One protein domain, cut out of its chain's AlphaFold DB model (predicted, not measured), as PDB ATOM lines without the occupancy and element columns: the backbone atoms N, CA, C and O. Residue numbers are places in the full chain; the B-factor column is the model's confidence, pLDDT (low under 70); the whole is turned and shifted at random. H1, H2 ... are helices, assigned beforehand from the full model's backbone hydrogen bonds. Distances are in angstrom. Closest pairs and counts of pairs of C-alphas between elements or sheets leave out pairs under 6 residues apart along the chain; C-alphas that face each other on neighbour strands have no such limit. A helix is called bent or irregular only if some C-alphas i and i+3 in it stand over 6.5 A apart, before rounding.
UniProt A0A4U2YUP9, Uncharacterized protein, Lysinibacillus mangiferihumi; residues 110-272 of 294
ATOM      1  N   LEU A 110     230.634 193.024 227.205       49.25
ATOM      2  CA  LEU A 110     231.809 193.445 227.969       49.25
ATOM      3  C   LEU A 110     231.587 193.402 229.487       49.25
ATOM      4  O   LEU A 110     232.500 193.030 230.222       49.25
ATOM      5  N   GLN A 111     230.409 193.790 229.983       51.06
ATOM      6  CA  GLN A 111     230.113 193.736 231.421       51.06
ATOM      7  C   GLN A 111     229.985 192.296 231.926       51.06
ATOM      8  O   GLN A 111     230.550 191.964 232.969       51.06
ATOM      9  N   TYR A 112     229.319 191.427 231.163       52.75
ATOM     10  CA  TYR A 112     229.238 189.998 231.467       52.75
ATOM     11  C   TYR A 112     230.626 189.339 231.490       52.75
ATOM     12  O   TYR A 112     230.958 188.624 232.433       52.75
ATOM     13  N   GLN A 113     231.474 189.650 230.506       53.75
ATOM     14  CA  GLN A 113     232.857 189.171 230.456       53.75
ATOM     15  C   GLN A 113     233.681 189.658 231.654       53.75
ATOM     16  O   GLN A 113     234.393 188.869 232.268       53.75
ATOM     17  N   LYS A 114     233.542 190.930 232.056       60.22
ATOM     18  CA  LYS A 114     234.204 191.467 233.261       60.22
ATOM     19  C   LYS A 114     233.759 190.758 234.543       60.22
ATOM     20  O   LYS A 114     234.584 190.551 235.428       60.22
ATOM     21  N   ARG A 115     232.479 190.387 234.642       65.88
ATOM     22  CA  ARG A 115     231.926 189.632 235.775       65.88
ATOM     23  C   ARG A 115     232.510 188.222 235.847       65.88
ATOM     24  O   ARG A 115     233.050 187.862 236.889       65.88
ATOM     25  N   ILE A 116     232.462 187.467 234.741       67.62
ATOM     26  CA  ILE A 116     233.074 186.129 234.652       67.62
ATOM     27  C   ILE A 116     234.545 186.207 235.036       67.62
ATOM     28  O   ILE A 116     234.985 185.489 235.926       67.62
ATOM     29  N   TYR A 117     235.276 187.141 234.428       70.94
ATOM     30  CA  TYR A 117     236.688 187.341 234.714       70.94
ATOM     31  C   TYR A 117     236.940 187.622 236.202       70.94
ATOM     32  O   TYR A 117     237.857 187.054 236.788       70.94
ATOM     33  N   GLY A 118     236.117 188.462 236.837       74.69
ATOM     34  CA  GLY A 118     236.215 188.756 238.267       74.69
ATOM     35  C   GLY A 118     235.969 187.538 239.163       74.69
ATOM     36  O   GLY A 118     236.722 187.325 240.113       74.69
ATOM     37  N   ARG A 119     234.955 186.724 238.849       82.38
ATOM     38  CA  ARG A 119     234.643 185.484 239.576       82.38
ATOM     39  C   ARG A 119     235.745 184.438 239.414       82.38
ATOM     40  O   ARG A 119     236.163 183.837 240.401       82.38
ATOM     41  N   ASP A 120     236.211 184.228 238.188       81.38
ATOM     42  CA  ASP A 120     237.243 183.233 237.890       81.38
ATOM     43  C   ASP A 120     238.558 183.644 238.564       81.38
ATOM     44  O   ASP A 120     239.134 182.866 239.315       81.38
ATOM     45  N   THR A 121     238.919 184.931 238.480       84.56
ATOM     46  CA  THR A 121     240.067 185.492 239.209       84.56
ATOM     47  C   THR A 121     239.932 185.314 240.725       84.56
ATOM     48  O   THR A 121     240.922 185.038 241.401       84.56
ATOM     49  N   LEU A 122     238.740 185.499 241.308       87.38
ATOM     50  CA  LEU A 122     238.534 185.222 242.734       87.38
ATOM     51  C   LEU A 122     238.781 183.743 243.045       87.38
ATOM     52  O   LEU A 122     239.444 183.447 244.033       87.38
ATOM     53  N   THR A 123     238.236 182.848 242.225       89.06
ATOM     54  CA  THR A 123     238.347 181.397 242.412       89.06
ATOM     55  C   THR A 123     239.811 180.972 242.403       89.06
ATOM     56  O   THR A 123     240.270 180.414 243.393       89.06
ATOM     57  N   ASP A 124     240.561 181.361 241.370       92.81
ATOM     58  CA  ASP A 124     241.988 181.045 241.234       92.81
ATOM     59  C   ASP A 124     242.795 181.564 242.435       92.81
ATOM     60  O   ASP A 124     243.585 180.843 243.042       92.81
ATOM     61  N   ASN A 125     242.541 182.810 242.854       93.38
ATOM     62  CA  ASN A 125     243.213 183.379 244.021       93.38
ATOM     63  C   ASN A 125     242.874 182.633 245.318       93.38
ATOM     64  O   ASN A 125     243.724 182.537 246.197       93.38
ATOM     65  N   LEU A 126     241.641 182.156 245.488       94.75
ATOM     66  CA  LEU A 126     241.257 181.397 246.677       94.75
ATOM     67  C   LEU A 126     241.876 179.997 246.678       94.75
ATOM     68  O   LEU A 126     242.318 179.551 247.736       94.75
ATOM     69  N   GLU A 127     241.961 179.338 245.521       95.50
ATOM     70  CA  GLU A 127     242.659 178.056 245.369       95.50
ATOM     71  C   GLU A 127     244.156 178.201 245.712       95.50
ATOM     72  O   GLU A 127     244.698 177.396 246.475       95.50
ATOM     73  N   ASP A 128     244.808 179.279 245.258       96.69
ATOM     74  CA  ASP A 128     246.202 179.593 245.602       96.69
ATOM     75  C   ASP A 128     246.407 179.807 247.111       96.69
ATOM     76  O   ASP A 128     247.384 179.329 247.697       96.69
ATOM     77  N   GLU A 129     245.511 180.544 247.769       96.56
ATOM     78  CA  GLU A 129     245.597 180.765 249.217       96.56
ATOM     79  C   GLU A 129     245.308 179.492 250.011       96.56
ATOM     80  O   GLU A 129     245.972 179.240 251.017       96.56
ATOM     81  N   MET A 130     244.386 178.651 249.542       97.25
ATOM     82  CA  MET A 130     244.125 177.343 250.134       97.25
ATOM     83  C   MET A 130     245.355 176.428 250.008       97.25
ATOM     84  O   MET A 130     245.744 175.775 250.975       97.25
ATOM     85  N   ALA A 131     246.052 176.441 248.868       97.06
ATOM     86  CA  ALA A 131     247.289 175.681 248.681       97.06
ATOM     87  C   ALA A 131     248.428 176.147 249.612       97.06
ATOM     88  O   ALA A 131     249.145 175.321 250.197       97.06
ATOM     89  N   LYS A 132     248.580 177.467 249.801       97.19
ATOM     90  CA  LYS A 132     249.514 178.040 250.788       97.19
ATOM     91  C   LYS A 132     249.146 177.606 252.204       97.19
ATOM     92  O   LYS A 132     250.004 177.089 252.915       97.19
ATOM     93  N   HIS A 133     247.870 177.726 252.568       98.00
ATOM     94  CA  HIS A 133     247.340 177.295 253.862       98.00
ATOM     95  C   HIS A 133     247.637 175.813 254.131       98.00
ATOM     96  O   HIS A 133     248.172 175.458 255.180       98.00
ATOM     97  N   GLY A 134     247.391 174.933 253.156       98.12
ATOM     98  CA  GLY A 134     247.737 173.514 253.254       98.12
ATOM     99  C   GLY A 134     249.232 173.275 253.500       98.12
ATOM    100  O   GLY A 134     249.598 172.437 254.324       98.12
ATOM    101  N   SER A 135     250.103 174.046 252.843       98.00
ATOM    102  CA  SER A 135     251.557 173.967 253.041       98.00
ATOM    103  C   SER A 135     251.976 174.405 254.453       98.00
ATOM    104  O   SER A 135     252.793 173.734 255.086       98.00
ATOM    105  N   GLU A 136     251.375 175.474 254.982       97.94
ATOM    106  CA  GLU A 136     251.594 175.940 256.359       97.94
ATOM    107  C   GLU A 136     251.148 174.906 257.401       97.94
ATOM    108  O   GLU A 136     251.863 174.653 258.378       97.94
ATOM    109  N   LEU A 137     250.000 174.253 257.185       98.44
ATOM    110  CA  LEU A 137     249.533 173.170 258.053       98.44
ATOM    111  C   LEU A 137     250.507 171.988 258.039       98.44
ATOM    112  O   LEU A 137     250.859 171.474 259.101       98.44
ATOM    113  N   MET A 138     250.994 171.575 256.863       98.38
ATOM    114  CA  MET A 138     251.980 170.492 256.763       98.38
ATOM    115  C   MET A 138     253.285 170.837 257.485       98.38
ATOM    116  O   MET A 138     253.848 169.978 258.167       98.38
ATOM    117  N   GLN A 139     253.754 172.084 257.384       98.19
ATOM    118  CA  GLN A 139     254.926 172.554 258.123       98.19
ATOM    119  C   GLN A 139     254.677 172.583 259.637       98.19
ATOM    120  O   GLN A 139     255.551 172.201 260.421       98.19
ATOM    121  N   THR A 140     253.484 173.002 260.060       97.94
ATOM    122  CA  THR A 140     253.067 173.003 261.468       97.94
ATOM    123  C   THR A 140     253.048 171.585 262.028       97.94
ATOM    124  O   THR A 140     253.622 171.340 263.087       97.94
ATOM    125  N   ILE A 141     252.470 170.634 261.292       98.19
ATOM    126  CA  ILE A 141     252.485 169.209 261.639       98.19
ATOM    127  C   ILE A 141     253.930 168.719 261.771       98.19
ATOM    128  O   ILE A 141     254.283 168.097 262.769       98.19
ATOM    129  N   GLU A 142     254.792 169.040 260.804       97.69
ATOM    130  CA  GLU A 142     256.190 168.608 260.827       97.69
ATOM    131  C   GLU A 142     256.953 169.142 262.048       97.69
ATOM    132  O   GLU A 142     257.754 168.425 262.651       97.69
ATOM    133  N   THR A 143     256.677 170.387 262.429       97.19
ATOM    134  CA  THR A 143     257.406 171.101 263.483       97.19
ATOM    135  C   THR A 143     256.900 170.754 264.881       97.19
ATOM    136  O   THR A 143     257.698 170.588 265.801       97.19
ATOM    137  N   TYR A 144     255.580 170.670 265.061       96.44
ATOM    138  CA  TYR A 144     254.956 170.650 266.386       96.44
ATOM    139  C   TYR A 144     254.371 169.296 266.783       96.44
ATOM    140  O   TYR A 144     254.161 169.065 267.973       96.44
ATOM    141  N   VAL A 145     254.167 168.370 265.840       95.06
ATOM    142  CA  VAL A 145     253.865 166.975 266.188       95.06
ATOM    143  C   VAL A 145     255.171 166.305 266.580       95.06
ATOM    144  O   VAL A 145     255.967 165.899 265.735       95.06
ATOM    145  N   VAL A 146     255.400 166.232 267.887       94.12
ATOM    146  CA  VAL A 146     256.617 165.678 268.485       94.12
ATOM    147  C   VAL A 146     256.311 164.435 269.319       94.12
ATOM    148  O   VAL A 146     255.159 164.146 269.662       94.12
ATOM    149  N   GLY A 147     257.355 163.673 269.619       90.88
ATOM    150  CA  GLY A 147     257.280 162.430 270.372       90.88
ATOM    151  C   GLY A 147     258.321 162.365 271.480       90.88
ATOM    152  O   GLY A 147     259.063 163.320 271.720       90.88
ATOM    153  N   ASP A 148     258.339 161.238 272.177       88.75
ATOM    154  CA  ASP A 148     259.380 160.923 273.150       88.75
ATOM    155  C   ASP A 148     260.650 160.361 272.485       88.75
ATOM    156  O   ASP A 148     260.751 160.254 271.265       88.75
ATOM    157  N   GLU A 149     261.625 159.975 273.309       86.69
ATOM    158  CA  GLU A 149     262.902 159.392 272.873       86.69
ATOM    159  C   GLU A 149     262.754 158.054 272.127       86.69
ATOM    160  O   GLU A 149     263.690 157.617 271.466       86.69
ATOM    161  N   LYS A 150     261.590 157.396 272.218       87.62
ATOM    162  CA  LYS A 150     261.268 156.148 271.505       87.62
ATOM    163  C   LYS A 150     260.460 156.409 270.231       87.62
ATOM    164  O   LYS A 150     259.811 155.494 269.726       87.62
ATOM    165  N   GLU A 151     260.447 157.656 269.761       89.88
ATOM    166  CA  GLU A 151     259.693 158.112 268.592       89.88
ATOM    167  C   GLU A 151     258.181 157.853 268.702       89.88
ATOM    168  O   GLU A 151     257.472 157.725 267.700       89.88
ATOM    169  N   LYS A 152     257.655 157.793 269.931       91.19
ATOM    170  CA  LYS A 152     256.217 157.683 270.174       91.19
ATOM    171  C   LYS A 152     255.607 159.063 270.300       91.19
ATOM    172  O   LYS A 152     255.982 159.832 271.188       91.19
ATOM    173  N   ALA A 153     254.655 159.364 269.425       93.00
ATOM    174  CA  ALA A 153     254.016 160.670 269.369       93.00
ATOM    175  C   ALA A 153     253.306 161.016 270.691       93.00
ATOM    176  O   ALA A 153     252.838 160.139 271.425       93.00
ATOM    177  N   PHE A 154     253.220 162.308 271.009       92.31
ATOM    178  CA  PHE A 154     252.355 162.800 272.092       92.31
ATOM    179  C   PHE A 154     250.903 163.015 271.651       92.31
ATOM    180  O   PHE A 154     250.034 163.220 272.494       92.31
ATOM    181  N   LEU A 155     250.652 162.960 270.347       92.75
ATOM    182  CA  LEU A 155     249.326 162.954 269.747       92.75
ATOM    183  C   LEU A 155     249.150 161.631 269.023       92.75
ATOM    184  O   LEU A 155     250.029 161.240 268.257       92.75
ATOM    185  N   SER A 156     248.036 160.949 269.263       92.31
ATOM    186  CA  SER A 156     247.676 159.808 268.422       92.31
ATOM    187  C   SER A 156     247.300 160.271 267.015       92.31
ATOM    188  O   SER A 156     246.908 161.422 266.792       92.31
ATOM    189  N   LYS A 157     247.379 159.345 266.062       94.75
ATOM    190  CA  LYS A 157     246.919 159.531 264.686       94.75
ATOM    191  C   LYS A 157     245.469 160.012 264.662       94.75
ATOM    192  O   LYS A 157     245.170 161.023 264.037       94.75
ATOM    193  N   GLN A 158     244.601 159.327 265.408       93.62
ATOM    194  CA  GLN A 158     243.174 159.633 265.463       93.62
ATOM    195  C   GLN A 158     242.897 161.028 266.044       93.62
ATOM    196  O   GLN A 158     242.046 161.748 265.527       93.62
ATOM    197  N   GLU A 159     243.613 161.434 267.099       93.44
ATOM    198  CA  GLU A 159     243.454 162.778 267.671       93.44
ATOM    199  C   GLU A 159     243.832 163.867 266.663       93.44
ATOM    200  O   GLU A 159     243.095 164.838 266.512       93.44
ATOM    201  N   LEU A 160     244.953 163.708 265.955       96.44
ATOM    202  CA  LEU A 160     245.403 164.706 264.987       96.44
ATOM    203  C   LEU A 160     244.492 164.772 263.751       96.44
ATOM    204  O   LEU A 160     244.223 165.863 263.250       96.44
ATOM    205  N   GLU A 161     243.985 163.631 263.283       96.62
ATOM    206  CA  GLU A 161     242.986 163.570 262.208       96.62
ATOM    207  C   GLU A 161     241.687 164.280 262.607       96.62
ATOM    208  O   GLU A 161     241.160 165.073 261.827       96.62
ATOM    209  N   GLN A 162     241.207 164.084 263.840       96.12
ATOM    210  CA  GLN A 162     240.028 164.797 264.334       96.12
ATOM    211  C   GLN A 162     240.266 166.311 264.403       96.12
ATOM    212  O   GLN A 162     239.427 167.083 263.949       96.12
ATOM    213  N   MET A 163     241.424 166.744 264.911       97.19
ATOM    214  CA  MET A 163     241.776 168.168 264.964       97.19
ATOM    215  C   MET A 163     241.809 168.811 263.572       97.19
ATOM    216  O   MET A 163     241.411 169.964 263.420       97.19
ATOM    217  N   LEU A 164     242.277 168.080 262.556       98.25
ATOM    218  CA  LEU A 164     242.257 168.537 261.165       98.25
ATOM    219  C   LEU A 164     240.832 168.629 260.614       98.25
ATOM    220  O   LEU A 164     240.493 169.630 259.987       98.25
ATOM    221  N   ASN A 165     239.987 167.632 260.873       97.19
ATOM    222  CA  ASN A 165     238.585 167.662 260.449       97.19
ATOM    223  C   ASN A 165     237.841 168.857 261.061       97.19
ATOM    224  O   ASN A 165     237.165 169.601 260.346       97.19
ATOM    225  N   ASP A 166     238.025 169.094 262.362       96.75
ATOM    226  CA  ASP A 166     237.443 170.243 263.059       96.75
ATOM    227  C   ASP A 166     237.959 171.567 262.473       96.75
ATOM    228  O   ASP A 166     237.197 172.517 262.296       96.75
ATOM    229  N   HIS A 167     239.251 171.635 262.142       97.94
ATOM    230  CA  HIS A 167     239.870 172.805 261.518       97.94
ATOM    231  C   HIS A 167     239.239 173.144 260.161       97.94
ATOM    232  O   HIS A 167     238.860 174.293 259.935       97.94
ATOM    233  N   PHE A 168     239.086 172.165 259.266       97.69
ATOM    234  CA  PHE A 168     238.484 172.407 257.950       97.69
ATOM    235  C   PHE A 168     236.983 172.702 258.036       97.69
ATOM    236  O   PHE A 168     236.511 173.597 257.339       97.69
ATOM    237  N   THR A 169     236.266 172.073 258.972       96.50
ATOM    238  CA  THR A 169     234.855 172.400 259.251       96.50
ATOM    239  C   THR A 169     234.691 173.880 259.620       96.50
ATOM    240  O   THR A 169     233.823 174.570 259.091       96.50
ATOM    241  N   ARG A 170     235.578 174.427 260.464       96.38
ATOM    242  CA  ARG A 170     235.544 175.857 260.833       96.38
ATOM    243  C   ARG A 170     235.795 176.788 259.649       96.38
ATOM    244  O   ARG A 170     235.262 177.901 259.623       96.38
ATOM    245  N   ILE A 171     236.607 176.369 258.676       96.50
ATOM    246  CA  ILE A 171     236.823 177.138 257.444       96.50
ATOM    247  C   ILE A 171     235.521 177.190 256.633       96.50
ATOM    248  O   ILE A 171     235.107 178.277 256.227       96.50
ATOM    249  N   GLU A 172     234.837 176.060 256.452       93.50
ATOM    250  CA  GLU A 172     233.552 175.999 255.741       93.50
ATOM    251  C   GLU A 172     232.471 176.851 256.421       93.50
ATOM    252  O   GLU A 172     231.765 177.627 255.770       93.50
ATOM    253  N   GLU A 173     232.380 176.784 257.749       93.62
ATOM    254  CA  GLU A 173     231.480 177.629 258.539       93.62
ATOM    255  C   GLU A 173     231.793 179.122 258.362       93.62
ATOM    256  O   GLU A 173     230.884 179.953 258.251       93.62
ATOM    257  N   SER A 174     233.080 179.472 258.280       91.62
ATOM    258  CA  SER A 174     233.531 180.846 258.047       91.62
ATOM    259  C   SER A 174     233.137 181.343 256.654       91.62
ATOM    260  O   SER A 174     232.607 182.450 256.533       91.62
ATOM    261  N   MET A 175     233.282 180.507 255.618       90.31
ATOM    262  CA  MET A 175     232.798 180.800 254.261       90.31
ATOM    263  C   MET A 175     231.281 181.026 254.248       90.31
ATOM    264  O   MET A 175     230.795 182.031 253.718       90.31
ATOM    265  N   ALA A 176     230.516 180.144 254.894       87.88
ATOM    266  CA  ALA A 176     229.067 180.289 255.006       87.88
ATOM    267  C   ALA A 176     228.670 181.579 255.750       87.88
ATOM    268  O   ALA A 176     227.705 182.249 255.373       87.88
ATOM    269  N   SER A 177     229.425 181.958 256.783       88.69
ATOM    270  CA  SER A 177     229.237 183.213 257.515       88.69
ATOM    271  C   SER A 177     229.513 184.440 256.638       88.69
ATOM    272  O   SER A 177     228.701 185.370 256.615       88.69
ATOM    273  N   LEU A 178     230.580 184.430 255.828       86.44
ATOM    274  CA  LEU A 178     230.868 185.511 254.875       86.44
ATOM    275  C   LEU A 178     229.711 185.718 253.888       86.44
ATOM    276  O   LEU A 178     229.310 186.864 253.644       86.44
ATOM    277  N   LEU A 179     229.115 184.631 253.388       77.56
ATOM    278  CA  LEU A 179     227.931 184.690 252.526       77.56
ATOM    279  C   LEU A 179     226.694 185.226 253.252       77.56
ATOM    280  O   LEU A 179     225.922 185.973 252.656       77.56
ATOM    281  N   LYS A 180     226.498 184.898 254.531       77.88
ATOM    282  CA  LYS A 180     225.339 185.347 255.326       77.88
ATOM    283  C   LYS A 180     225.493 186.755 255.901       77.88
ATOM    284  O   LYS A 180     224.491 187.384 256.225       77.88
ATOM    285  N   SER A 181     226.717 187.274 256.005       69.50
ATOM    286  CA  SER A 181     226.982 188.577 256.620       69.50
ATOM    287  C   SER A 181     226.247 189.708 255.884       69.50
ATOM    288  O   SER A 181     226.495 189.984 254.702       69.50
ATOM    289  N   ASN A 182     225.320 190.350 256.601       52.72
ATOM    290  CA  ASN A 182     224.472 191.443 256.114       52.72
ATOM    291  C   ASN A 182     225.006 192.833 256.492       52.72
ATOM    292  O   ASN A 182     224.351 193.840 256.230       52.72
ATOM    293  N   GLU A 183     226.192 192.904 257.102       47.84
ATOM    294  CA  GLU A 183     226.804 194.170 257.493       47.84
ATOM    295  C   GLU A 183     227.172 194.998 256.251       47.84
ATOM    296  O   GLU A 183     228.196 194.796 255.595       47.84
ATOM    297  N   LEU A 184     226.255 195.929 255.969       41.47
ATOM    298  CA  LEU A 184     226.391 197.196 255.255       41.47
ATOM    299  C   LEU A 184     226.508 197.100 253.725       41.47
ATOM    300  O   LEU A 184     227.576 197.214 253.128       41.47
ATOM    301  N   GLN A 185     225.315 196.970 253.143       44.09
ATOM    302  CA  GLN A 185     224.782 197.221 251.792       44.09
ATOM    303  C   GLN A 185     225.533 198.080 250.748       44.09
ATOM    304  O   GLN A 185     224.962 198.276 249.685       44.09
ATOM    305  N   ASN A 186     226.762 198.574 250.935       45.69
ATOM    306  CA  ASN A 186     227.308 199.562 249.994       45.69
ATOM    307  C   ASN A 186     228.664 199.295 249.332       45.69
ATOM    308  O   ASN A 186     228.959 200.036 248.398       45.69
ATOM    309  N   LYS A 187     229.499 198.305 249.709       49.62
ATOM    310  CA  LYS A 187     230.836 198.146 249.064       49.62
ATOM    311  C   LYS A 187     231.460 196.738 249.064       49.62
ATOM    312  O   LYS A 187     232.683 196.627 249.152       49.62
ATOM    313  N   LYS A 188     230.697 195.647 248.971       63.75
ATOM    314  CA  LYS A 188     231.345 194.333 248.787       63.75
ATOM    315  C   LYS A 188     231.733 194.157 247.314       63.75
ATOM    316  O   LYS A 188     230.981 194.518 246.420       63.75
ATOM    317  N   SER A 189     232.944 193.668 247.073       74.81
ATOM    318  CA  SER A 189     233.485 193.296 245.761       74.81
ATOM    319  C   SER A 189     234.207 191.960 245.910       74.81
ATOM    320  O   SER A 189     234.524 191.565 247.034       74.81
ATOM    321  N   PHE A 190     234.527 191.281 244.808       76.12
ATOM    322  CA  PHE A 190     235.339 190.058 244.859       76.12
ATOM    323  C   PHE A 190     236.630 190.240 245.678       76.12
ATOM    324  O   PHE A 190     236.977 189.388 246.492       76.12
ATOM    325  N   GLY A 191     237.291 191.398 245.550       82.50
ATOM    326  CA  GLY A 191     238.500 191.715 246.312       82.50
ATOM    327  C   GLY A 191     238.278 191.800 247.825       82.50
ATOM    328  O   GLY A 191     239.145 191.387 248.590       82.50
ATOM    329  N   HIS A 192     237.115 192.281 248.274       84.94
ATOM    330  CA  HIS A 192     236.786 192.309 249.702       84.94
ATOM    331  C   HIS A 192     236.648 190.891 250.273       84.94
ATOM    332  O   HIS A 192     237.245 190.587 251.302       84.94
ATOM    333  N   TYR A 193     235.934 190.004 249.571       85.69
ATOM    334  CA  TYR A 193     235.786 188.607 249.989       85.69
ATOM    335  C   TYR A 193     237.122 187.862 250.036       85.69
ATOM    336  O   TYR A 193     237.364 187.106 250.972       85.69
ATOM    337  N   LEU A 194     238.011 188.119 249.072       87.75
ATOM    338  CA  LEU A 194     239.356 187.550 249.076       87.75
ATOM    339  C   LEU A 194     240.153 187.971 250.321       87.75
ATOM    340  O   LEU A 194     240.803 187.137 250.944       87.75
ATOM    341  N   VAL A 195     240.109 189.254 250.694       89.25
ATOM    342  CA  VAL A 195     240.831 189.767 251.872       89.25
ATOM    343  C   VAL A 195     240.301 189.152 253.166       89.25
ATOM    344  O   VAL A 195     241.102 188.724 253.999       89.25
ATOM    345  N   GLU A 196     238.980 189.068 253.328       91.50
ATOM    346  CA  GLU A 196     238.381 188.451 254.516       91.50
ATOM    347  C   GLU A 196     238.725 186.962 254.613       91.50
ATOM    348  O   GLU A 196     239.128 186.494 255.677       91.50
ATOM    349  N   MET A 197     238.671 186.228 253.498       92.88
ATOM    350  CA  MET A 197     239.032 184.811 253.491       92.88
ATOM    351  C   MET A 197     240.516 184.595 253.823       92.88
ATOM    352  O   MET A 197     240.840 183.746 254.648       92.88
ATOM    353  N   LYS A 198     241.428 185.411 253.269       95.00
ATOM    354  CA  LYS A 198     242.864 185.376 253.618       95.00
ATOM    355  C   LYS A 198     243.098 185.573 255.113       95.00
ATOM    356  O   LYS A 198     243.908 184.873 255.719       95.00
ATOM    357  N   LYS A 199     242.390 186.533 255.712       94.88
ATOM    358  CA  LYS A 199     242.468 186.794 257.150       94.88
ATOM    359  C   LYS A 199     241.974 185.589 257.953       94.88
ATOM    360  O   LYS A 199     242.683 185.139 258.845       94.88
ATOM    361  N   GLN A 200     240.814 185.036 257.600       94.88
ATOM    362  CA  GLN A 200     240.250 183.870 258.281       94.88
ATOM    363  C   GLN A 200     241.161 182.643 258.184       94.88
ATOM    364  O   GLN A 200     241.394 181.991 259.194       94.88
ATOM    365  N   LEU A 201     241.728 182.346 257.009       97.12
ATOM    366  CA  LEU A 201     242.674 181.236 256.842       97.12
ATOM    367  C   LEU A 201     243.896 181.391 257.756       97.12
ATOM    368  O   LEU A 201     244.275 180.443 258.445       97.12
ATOM    369  N   LYS A 202     244.454 182.603 257.844       96.56
ATOM    370  CA  LYS A 202     245.567 182.903 258.751       96.56
ATOM    371  C   LYS A 202     245.195 182.693 260.223       96.56
ATOM    372  O   LYS A 202     245.967 182.082 260.962       96.56
ATOM    373  N   ASP A 203     244.027 183.176 260.642       96.62
ATOM    374  CA  ASP A 203     243.543 183.023 262.020       96.62
ATOM    375  C   ASP A 203     243.312 181.538 262.361       96.62
ATOM    376  O   ASP A 203     243.741 181.062 263.416       96.62
ATOM    377  N   HIS A 204     242.725 180.773 261.434       97.31
ATOM    378  CA  HIS A 204     242.536 179.327 261.576       97.31
ATOM    379  C   HIS A 204     243.873 178.575 261.640       97.31
ATOM    380  O   HIS A 204     244.034 177.690 262.478       97.31
ATOM    381  N   SER A 205     244.850 178.929 260.794       96.50
ATOM    382  CA  SER A 205     246.205 178.342 260.791       96.50
ATOM    383  C   SER A 205     246.879 178.508 262.158       96.50
ATOM    384  O   SER A 205     247.391 177.548 262.743       96.50
ATOM    385  N   GLN A 206     246.793 179.716 262.724       96.62
ATOM    386  CA  GLN A 206     247.331 180.009 264.048       96.62
ATOM    387  C   GLN A 206     246.605 179.223 265.150       96.62
ATOM    388  O   GLN A 206     247.261 178.591 265.978       96.62
ATOM    389  N   HIS A 207     245.270 179.177 265.124       97.00
ATOM    390  CA  HIS A 207     244.490 178.395 266.086       97.00
ATOM    391  C   HIS A 207     244.862 176.901 266.055       97.00
ATOM    392  O   HIS A 207     244.995 176.262 267.103       97.00
ATOM    393  N   PHE A 208     245.028 176.315 264.867       97.94
ATOM    394  CA  PHE A 208     245.426 174.913 264.724       97.94
ATOM    395  C   PHE A 208     246.805 174.641 265.325       97.94
ATOM    396  O   PHE A 208     246.978 173.688 266.090       97.94
ATOM    397  N   LYS A 209     247.775 175.513 265.034       97.88
ATOM    398  CA  LYS A 209     249.111 175.452 265.628       97.88
ATOM    399  C   LYS A 209     249.052 175.491 267.155       97.88
ATOM    400  O   LYS A 209     249.669 174.644 267.803       97.88
ATOM    401  N   ASP A 210     248.299 176.428 267.720       97.75
ATOM    402  CA  ASP A 210     248.162 176.564 269.172       97.75
ATOM    403  C   ASP A 210     247.514 175.318 269.789       97.75
ATOM    404  O   ASP A 210     247.994 174.811 270.803       97.75
ATOM    405  N   SER A 211     246.520 174.738 269.108       96.56
ATOM    406  CA  SER A 211     245.864 173.496 269.534       96.56
ATOM    407  C   SER A 211     246.834 172.305 269.571       96.56
ATOM    408  O   SER A 211     246.808 171.515 270.518       96.56
ATOM    409  N   ILE A 212     247.727 172.169 268.580       96.69
ATOM    410  CA  ILE A 212     248.766 171.119 268.583       96.69
ATOM    411  C   ILE A 212     249.724 171.317 269.758       96.69
ATOM    412  O   ILE A 212     250.042 170.351 270.458       96.69
ATOM    413  N   ILE A 213     250.194 172.548 269.978       96.12
ATOM    414  CA  ILE A 213     251.147 172.871 271.048       96.12
ATOM    415  C   ILE A 213     250.532 172.587 272.416       96.12
ATOM    416  O   ILE A 213     251.159 171.923 273.250       96.12
ATOM    417  N   GLU A 214     249.305 173.055 272.641       95.06
ATOM    418  CA  GLU A 214     248.572 172.844 273.885       95.06
ATOM    419  C   GLU A 214     248.402 171.350 274.147       95.06
ATOM    420  O   GLU A 214     248.819 170.845 275.193       95.06
ATOM    421  N   ARG A 215     247.864 170.610 273.171       91.31
ATOM    422  CA  ARG A 215     247.566 169.189 273.345       91.31
ATOM    423  C   ARG A 215     248.831 168.360 273.559       91.31
ATOM    424  O   ARG A 215     248.865 167.519 274.456       91.31
ATOM    425  N   THR A 216     249.897 168.657 272.820       91.44
ATOM    426  CA  THR A 216     251.222 168.052 273.017       91.44
ATOM    427  C   THR A 216     251.760 168.318 274.422       91.44
ATOM    428  O   THR A 216     252.241 167.400 275.091       91.44
ATOM    429  N   THR A 217     251.660 169.560 274.899       91.19
ATOM    430  CA  THR A 217     252.132 169.960 276.234       91.19
ATOM    431  C   THR A 217     251.346 169.251 277.332       91.19
ATOM    432  O   THR A 217     251.949 168.680 278.243       91.19
ATOM    433  N   VAL A 218     250.016 169.204 277.213       89.94
ATOM    434  CA  VAL A 218     249.133 168.498 278.149       89.94
ATOM    435  C   VAL A 218     249.460 167.007 278.191       89.94
ATOM    436  O   VAL A 218     249.611 166.452 279.281       89.94
ATOM    437  N   THR A 219     249.616 166.346 277.040       88.38
ATOM    438  CA  THR A 219     249.968 164.919 277.016       88.38
ATOM    439  C   THR A 219     251.347 164.679 277.624       88.38
ATOM    440  O   THR A 219     251.505 163.783 278.451       88.38
ATOM    441  N   LYS A 220     252.343 165.507 277.290       88.31
ATOM    442  CA  LYS A 220     253.691 165.405 277.859       88.31
ATOM    443  C   LYS A 220     253.685 165.562 279.382       88.31
ATOM    444  O   LYS A 220     254.391 164.819 280.060       88.31
ATOM    445  N   GLN A 221     252.893 166.490 279.918       87.25
ATOM    446  CA  GLN A 221     252.764 166.686 281.362       87.25
ATOM    447  C   GLN A 221     252.100 165.479 282.033       87.25
ATOM    448  O   GLN A 221     252.671 164.913 282.960       87.25
ATOM    449  N   LYS A 222     250.977 164.993 281.487       84.81
ATOM    450  CA  LYS A 222     250.298 163.783 281.984       84.81
ATOM    451  C   LYS A 222     251.215 162.559 282.011       84.81
ATOM    452  O   LYS A 222     251.138 161.757 282.935       84.81
ATOM    453  N   LEU A 223     252.088 162.406 281.015       82.25
ATOM    454  CA  LEU A 223     253.064 161.311 280.979       82.25
ATOM    455  C   LEU A 223     254.128 161.435 282.074       82.25
ATOM    456  O   LEU A 223     254.528 160.418 282.634       82.25
ATOM    457  N   LYS A 224     254.574 162.657 282.392       81.88
ATOM    458  CA  LYS A 224     255.499 162.896 283.510       81.88
ATOM    459  C   LYS A 224     254.839 162.611 284.855       81.88
ATOM    460  O   LYS A 224     255.454 161.964 285.694       81.88
ATOM    461  N   ASP A 225     253.591 163.037 285.032       80.25
ATOM    462  CA  ASP A 225     252.850 162.856 286.284       80.25
ATOM    463  C   ASP A 225     252.502 161.374 286.528       80.25
ATOM    464  O   ASP A 225     252.584 160.885 287.655       80.25
ATOM    465  N   ASN A 226     252.211 160.623 285.459       69.50
ATOM    466  CA  ASN A 226     251.916 159.184 285.507       69.50
ATOM    467  C   ASN A 226     253.164 158.280 285.445       69.50
ATOM    468  O   ASN A 226     253.033 157.054 285.473       69.50
ATOM    469  N   ALA A 227     254.382 158.836 285.405       57.41
ATOM    470  CA  ALA A 227     255.626 158.055 285.422       57.41
ATOM    471  C   ALA A 227     255.809 157.221 286.713       57.41
ATOM    472  O   ALA A 227     256.631 156.308 286.736       57.41
ATOM    473  N   ASN A 228     254.999 157.470 287.753       53.25
ATOM    474  CA  ASN A 228     254.954 156.674 288.984       53.25
ATOM    475  C   ASN A 228     253.943 155.507 288.968       53.25
ATOM    476  O   ASN A 228     253.869 154.767 289.947       53.25
ATOM    477  N   GLY A 229     253.186 155.281 287.888       47.56
ATOM    478  CA  GLY A 229     252.287 154.129 287.821       47.56
ATOM    479  C   GLY A 229     251.529 153.997 286.503       47.56
ATOM    480  O   GLY A 229     250.668 154.811 286.198       47.56
ATOM    481  N   LEU A 230     251.800 152.900 285.787       49.78
ATOM    482  CA  LEU A 230     251.084 152.402 284.601       49.78
ATOM    483  C   LEU A 230     251.160 153.263 283.324       49.78
ATOM    484  O   LEU A 230     250.236 153.999 282.991       49.78
ATOM    485  N   LEU A 231     252.181 153.036 282.489       51.75
ATOM    486  CA  LEU A 231     252.119 153.383 281.063       51.75
ATOM    487  C   LEU A 231     252.216 152.133 280.185       51.75
ATOM    488  O   LEU A 231     253.271 151.809 279.653       51.75
ATOM    489  N   ASN A 232     251.066 151.477 280.004       52.06
ATOM    490  CA  ASN A 232     250.810 150.506 278.930       52.06
ATOM    491  C   ASN A 232     250.004 151.128 277.772       52.06
ATOM    492  O   ASN A 232     249.373 150.410 277.000       52.06
ATOM    493  N   ASN A 233     249.995 152.458 277.630       59.50
ATOM    494  CA  ASN A 233     249.336 153.082 276.486       59.50
ATOM    495  C   ASN A 233     250.213 152.902 275.244       59.50
ATOM    496  O   ASN A 233     251.253 153.552 275.104       59.50
ATOM    497  N   VAL A 234     249.793 151.993 274.361       65.31
ATOM    498  CA  VAL A 234     250.342 151.844 273.012       65.31
ATOM    499  C   VAL A 234     250.114 153.168 272.286       65.31
ATOM    500  O   VAL A 234     248.979 153.537 272.006       65.31
ATOM    501  N   ARG A 235     251.197 153.918 272.063       82.94
ATOM    502  CA  ARG A 235     251.191 155.172 271.304       82.94
ATOM    503  C   ARG A 235     251.695 154.926 269.885       82.94
ATOM    504  O   ARG A 235     252.583 154.087 269.669       82.94
ATOM    505  N   ASP A 236     251.141 155.683 268.950       89.81
ATOM    506  CA  ASP A 236     251.488 155.620 267.534       89.81
ATOM    507  C   ASP A 236     252.925 156.102 267.292       89.81
ATOM    508  O   ASP A 236     253.507 156.850 268.091       89.81
ATOM    509  N   GLY A 237     253.525 155.641 266.194       94.50
ATOM    510  CA  GLY A 237     254.821 156.147 265.751       94.50
ATOM    511  C   GLY A 237     254.693 157.580 265.238       94.50
ATOM    512  O   GLY A 237     253.783 157.886 264.473       94.50
ATOM    513  N   ILE A 238     255.615 158.463 265.620       95.25
ATOM    514  CA  ILE A 238     255.591 159.875 265.207       95.25
ATOM    515  C   ILE A 238     255.540 160.053 263.684       95.25
ATOM    516  O   ILE A 238     254.790 160.894 263.189       95.25
ATOM    517  N   THR A 239     256.280 159.233 262.937       95.69
ATOM    518  CA  THR A 239     256.302 159.269 261.471       95.69
ATOM    519  C   THR A 239     254.944 158.901 260.881       95.69
ATOM    520  O   THR A 239     254.440 159.623 260.026       95.69
ATOM    521  N   GLU A 240     254.306 157.847 261.395       95.94
ATOM    522  CA  GLU A 240     252.976 157.410 260.951       95.94
ATOM    523  C   GLU A 240     251.922 158.499 261.188       95.94
ATOM    524  O   GLU A 240     251.128 158.811 260.298       95.94
ATOM    525  N   VAL A 241     251.948 159.128 262.366       96.81
ATOM    526  CA  VAL A 241     251.033 160.224 262.714       96.81
ATOM    527  C   VAL A 241     251.208 161.402 261.754       96.81
ATOM    528  O   VAL A 241     250.225 161.911 261.211       96.81
ATOM    529  N   LYS A 242     252.456 161.820 261.496       98.00
ATOM    530  CA  LYS A 242     252.763 162.922 260.570       98.00
ATOM    531  C   LYS A 242     252.323 162.615 259.140       98.00
ATOM    532  O   LYS A 242     251.739 163.479 258.486       98.00
ATOM    533  N   GLU A 243     252.602 161.415 258.638       97.62
ATOM    534  CA  GLU A 243     252.227 161.013 257.279       97.62
ATOM    535  C   GLU A 243     250.710 160.958 257.097       97.62
ATOM    536  O   GLU A 243     250.193 161.498 256.114       97.62
ATOM    537  N   SER A 244     249.987 160.387 258.065       97.69
ATOM    538  CA  SER A 244     248.526 160.328 257.995       97.69
ATOM    539  C   SER A 244     247.894 161.718 257.998       97.69
ATOM    540  O   SER A 244     247.029 162.029 257.173       97.69
ATOM    541  N   ALA A 245     248.391 162.607 258.858       97.62
ATOM    542  CA  ALA A 245     247.929 163.985 258.924       97.62
ATOM    543  C   ALA A 245     248.199 164.752 257.621       97.62
ATOM    544  O   ALA A 245     247.312 165.435 257.110       97.62
ATOM    545  N   LYS A 246     249.382 164.592 257.008       97.81
ATOM    546  CA  LYS A 246     249.692 165.204 255.703       97.81
ATOM    547  C   LYS A 246     248.759 164.710 254.597       97.81
ATOM    548  O   LYS A 246     248.350 165.505 253.755       97.81
ATOM    549  N   ASN A 247     248.417 163.423 254.588       97.31
ATOM    550  CA  ASN A 247     247.466 162.875 253.619       97.31
ATOM    551  C   ASN A 247     246.053 163.427 253.839       97.31
ATOM    552  O   ASN A 247     245.395 163.798 252.870       97.31
ATOM    553  N   THR A 248     245.634 163.564 255.098       97.69
ATOM    554  CA  THR A 248     244.359 164.193 255.469       97.69
ATOM    555  C   THR A 248     244.298 165.643 254.988       97.69
ATOM    556  O   THR A 248     243.333 166.024 254.332       97.69
ATOM    557  N   VAL A 249     245.364 166.428 255.201       98.19
ATOM    558  CA  VAL A 249     245.464 167.800 254.675       98.19
ATOM    559  C   VAL A 249     245.326 167.811 253.153       98.19
ATOM    560  O   VAL A 249     244.520 168.571 252.633       98.19
ATOM    561  N   LYS A 250     246.055 166.958 252.421       97.44
ATOM    562  CA  LYS A 250     245.962 166.912 250.948       97.44
ATOM    563  C   LYS A 250     244.535 166.661 250.464       97.44
ATOM    564  O   LYS A 250     244.088 167.351 249.553       97.44
ATOM    565  N   GLN A 251     243.835 165.702 251.067       96.50
ATOM    566  CA  GLN A 251     242.455 165.386 250.689       96.50
ATOM    567  C   GLN A 251     241.493 166.526 251.023       96.50
ATOM    568  O   GLN A 251     240.672 166.902 250.193       96.50
ATOM    569  N   ALA A 252     241.639 167.134 252.199       96.19
ATOM    570  CA  ALA A 252     240.815 168.270 252.583       96.19
ATOM    571  C   ALA A 252     241.001 169.469 251.639       96.19
ATOM    572  O   ALA A 252     240.018 170.092 251.259       96.19
ATOM    573  N   ILE A 253     242.229 169.761 251.194       95.69
ATOM    574  CA  ILE A 253     242.492 170.837 250.222       95.69
ATOM    575  C   ILE A 253     241.801 170.570 248.879       95.69
ATOM    576  O   ILE A 253     241.232 171.492 248.301       95.69
ATOM    577  N   ILE A 254     241.803 169.320 248.401       93.12
ATOM    578  CA  ILE A 254     241.086 168.940 247.174       93.12
ATOM    579  C   ILE A 254     239.587 169.224 247.331       93.12
ATOM    580  O   ILE A 254     239.016 169.917 246.492       93.12
ATOM    581  N   ASN A 255     238.980 168.770 248.430       92.00
ATOM    582  CA  ASN A 255     237.556 168.990 248.699       92.00
ATOM    583  C   ASN A 255     237.225 170.486 248.846       92.00
ATOM    584  O   ASN A 255     236.245 170.972 248.285       92.00
ATOM    585  N   MET A 256     238.068 171.249 249.548       93.56
ATOM    586  CA  MET A 256     237.867 172.689 249.714       93.56
ATOM    587  C   MET A 256     237.917 173.432 248.380       93.56
ATOM    588  O   MET A 256     237.120 174.342 248.178       93.56
ATOM    589  N   ASN A 257     238.796 173.044 247.452       88.94
ATOM    590  CA  ASN A 257     238.853 173.667 246.128       88.94
ATOM    591  C   ASN A 257     237.559 173.457 245.324       88.94
ATOM    592  O   ASN A 257     237.162 174.337 244.560       88.94
ATOM    593  N   GLU A 258     236.851 172.342 245.518       87.38
ATOM    594  CA  GLU A 258     235.515 172.161 244.937       87.38
ATOM    595  C   GLU A 258     234.508 173.135 245.564       87.38
ATOM    596  O   GLU A 258     233.825 173.866 244.846       87.38
ATOM    597  N   HIS A 259     234.494 173.245 246.895       85.88
ATOM    598  CA  HIS A 259     233.598 174.156 247.619       85.88
ATOM    599  C   HIS A 259     233.885 175.645 247.343       85.88
ATOM    600  O   HIS A 259     232.980 176.482 247.401       85.88
ATOM    601  N   LEU A 260     235.129 176.007 247.004       87.00
ATOM    602  CA  LEU A 260     235.502 177.376 246.635       87.00
ATOM    603  C   LEU A 260     234.817 177.850 245.345       87.00
ATOM    604  O   LEU A 260     234.516 179.040 245.228       87.00
ATOM    605  N   LYS A 261     234.510 176.942 244.409       82.62
ATOM    606  CA  LYS A 261     233.780 177.262 243.168       82.62
ATOM    607  C   LYS A 261     232.319 177.604 243.443       82.62
ATOM    608  O   LYS A 261     231.780 178.564 242.885       82.62
ATOM    609  N   ASP A 262     231.694 176.857 244.345       82.38
ATOM    610  CA  ASP A 262     230.331 177.140 244.798       82.38
ATOM    611  C   ASP A 262     230.283 178.463 245.568       82.38
ATOM    612  O   ASP A 262     229.401 179.298 245.353       82.38
ATOM    613  N   PHE A 263     231.287 178.707 246.410       83.19
ATOM    614  CA  PHE A 263     231.427 179.952 247.156       83.19
ATOM    615  C   PHE A 263     231.626 181.178 246.253       83.19
ATOM    616  O   PHE A 263     230.941 182.188 246.440       83.19
ATOM    617  N   SER A 264     232.512 181.113 245.255       79.19
ATOM    618  CA  SER A 264     232.739 182.227 244.323       79.19
ATOM    619  C   SER A 264     231.503 182.508 243.464       79.19
ATOM    620  O   SER A 264     231.163 183.672 243.241       79.19
ATOM    621  N   THR A 265     230.773 181.462 243.069       76.75
ATOM    622  CA  THR A 265     229.478 181.572 242.384       76.75
ATOM    623  C   THR A 265     228.419 182.229 243.273       76.75
ATOM    624  O   THR A 265     227.677 183.097 242.815       76.75
ATOM    625  N   ALA A 266     228.364 181.883 244.561       76.00
ATOM    626  CA  ALA A 266     227.439 182.504 245.505       76.00
ATOM    627  C   ALA A 266     227.765 183.990 245.761       76.00
ATOM    628  O   ALA A 266     226.855 184.814 245.857       76.00
ATOM    629  N   ILE A 267     229.050 184.364 245.822       74.88
ATOM    630  CA  ILE A 267     229.472 185.775 245.884       74.88
ATOM    631  C   ILE A 267     229.043 186.515 244.620       74.88
ATOM    632  O   ILE A 267     228.476 187.604 244.701       74.88
ATOM    633  N   ASP A 268     229.299 185.916 243.460       70.00
ATOM    634  CA  ASP A 268     228.910 186.453 242.162       70.00
ATOM    635  C   ASP A 268     227.388 186.638 242.033       70.00
ATOM    636  O   ASP A 268     226.937 187.555 241.363       70.00
ATOM    637  N   GLN A 269     226.568 185.832 242.702       67.69
ATOM    638  CA  GLN A 269     225.126 186.082 242.785       67.69
ATOM    639  C   GLN A 269     224.811 187.234 243.747       67.69
ATOM    640  O   GLN A 269     224.091 188.167 243.395       67.69
ATOM    641  N   LYS A 270     225.399 187.216 244.949       70.12
ATOM    642  CA  LYS A 270     225.103 188.186 246.013       70.12
ATOM    643  C   LYS A 270     225.490 189.621 245.659       70.12
ATOM    644  O   LYS A 270     224.793 190.553 246.045       70.12
ATOM    645  N   LEU A 271     226.589 189.819 244.934       65.81
ATOM    646  CA  LEU A 271     227.014 191.149 244.486       65.81
ATOM    647  C   LEU A 271     226.039 191.789 243.480       65.81
ATOM    648  O   LEU A 271     226.163 192.980 243.206       65.81
ATOM    649  N   TYR A 272     225.077 191.020 242.958       58.62
ATOM    650  CA  TYR A 272     224.190 191.434 241.879       58.62
ATOM    651  C   TYR A 272     222.685 191.103 242.135       58.62
ATOM    652  O   TYR A 272     221.899 191.162 241.191       58.62
TER     653      TYR A 272
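What this domain is: This is residues 110 to 272 of the 294 residues of an uncharacterized protein of Lysinibacillus mangiferihumi (UniProt A0A4U2YUP9). Four long helices lie side by side in an up-and-down bundle, each running against the one before it, and together they make a long rod. H1 and H2 stand at opposite corners of it, and each touches both H3 and H4. Residues 224 to 230, of which 224 to 228 belong to H3, stick out at one end. The printed part has 163 residues with four named helices in the order H1, H2, H3, H4 and no named strand, all helix by class; it is loose, with a radius of gyration of the C-alphas of 19.9 A and spans of 73 by 28 by 18 A.

How they stand to each other: H3, residues 190 to 228, touches H1, residues 110 to 144, at a shallow tilt of 14 degrees, the same way; their closest C-alphas, of Leu 122 and Phe 190, are 6.2 A apart. With residues 193 to 208 alone, H3 touches H2, residues 157 to 180, in a helical hairpin at 26 degrees; the closest C-alphas are those of His 167 and Phe 208, 6.8 A. H4, residues 238 to 270, touches H2 the same way at 11 degrees, closest at the C-alphas of Lys 157 and Val 241, 4.6 A. H4 touches H1 opposite ways at 18 degrees, closest at the C-alphas of Met 138 and Lys 246, 5.9 A. H3 and H4 are close but not clearly touching, with the C-alphas of Phe 190 and Ile 267 closest at 7.3 A. H1 and H2 are apart. Every O i to N i+4 pair is within hydrogen-bond range in H1 and H2, against 34 of 35 in H3 and 27 of 29 in H4.

Where its parts are: H3 is 58.7 A long and ends at C-alpha 228 (254.954, 156.674, 288.984); it is irregular, with C-alphas 225 and 228 7.1 A apart. H1 begins at C-alpha 110 (231.809, 193.445, 227.969) and is 50.3 A long. H4, 45.8 A long, has a kink of 30 degrees near residue 257. H2 measures 34.9 A.

The domain as a whole: The C-alphas of Leu 110 and Asn 228, the two farthest apart, are 74.9 A apart. The printed part has no cut. The link from H1 to H2 is long; those from H2 to H3 and from H3 to H4 are short. The mean pLDDT of the printed part is 85.6; residues 110 to 116, 181 to 188, 226 to 234, 269 and 271 to 272 are under 70.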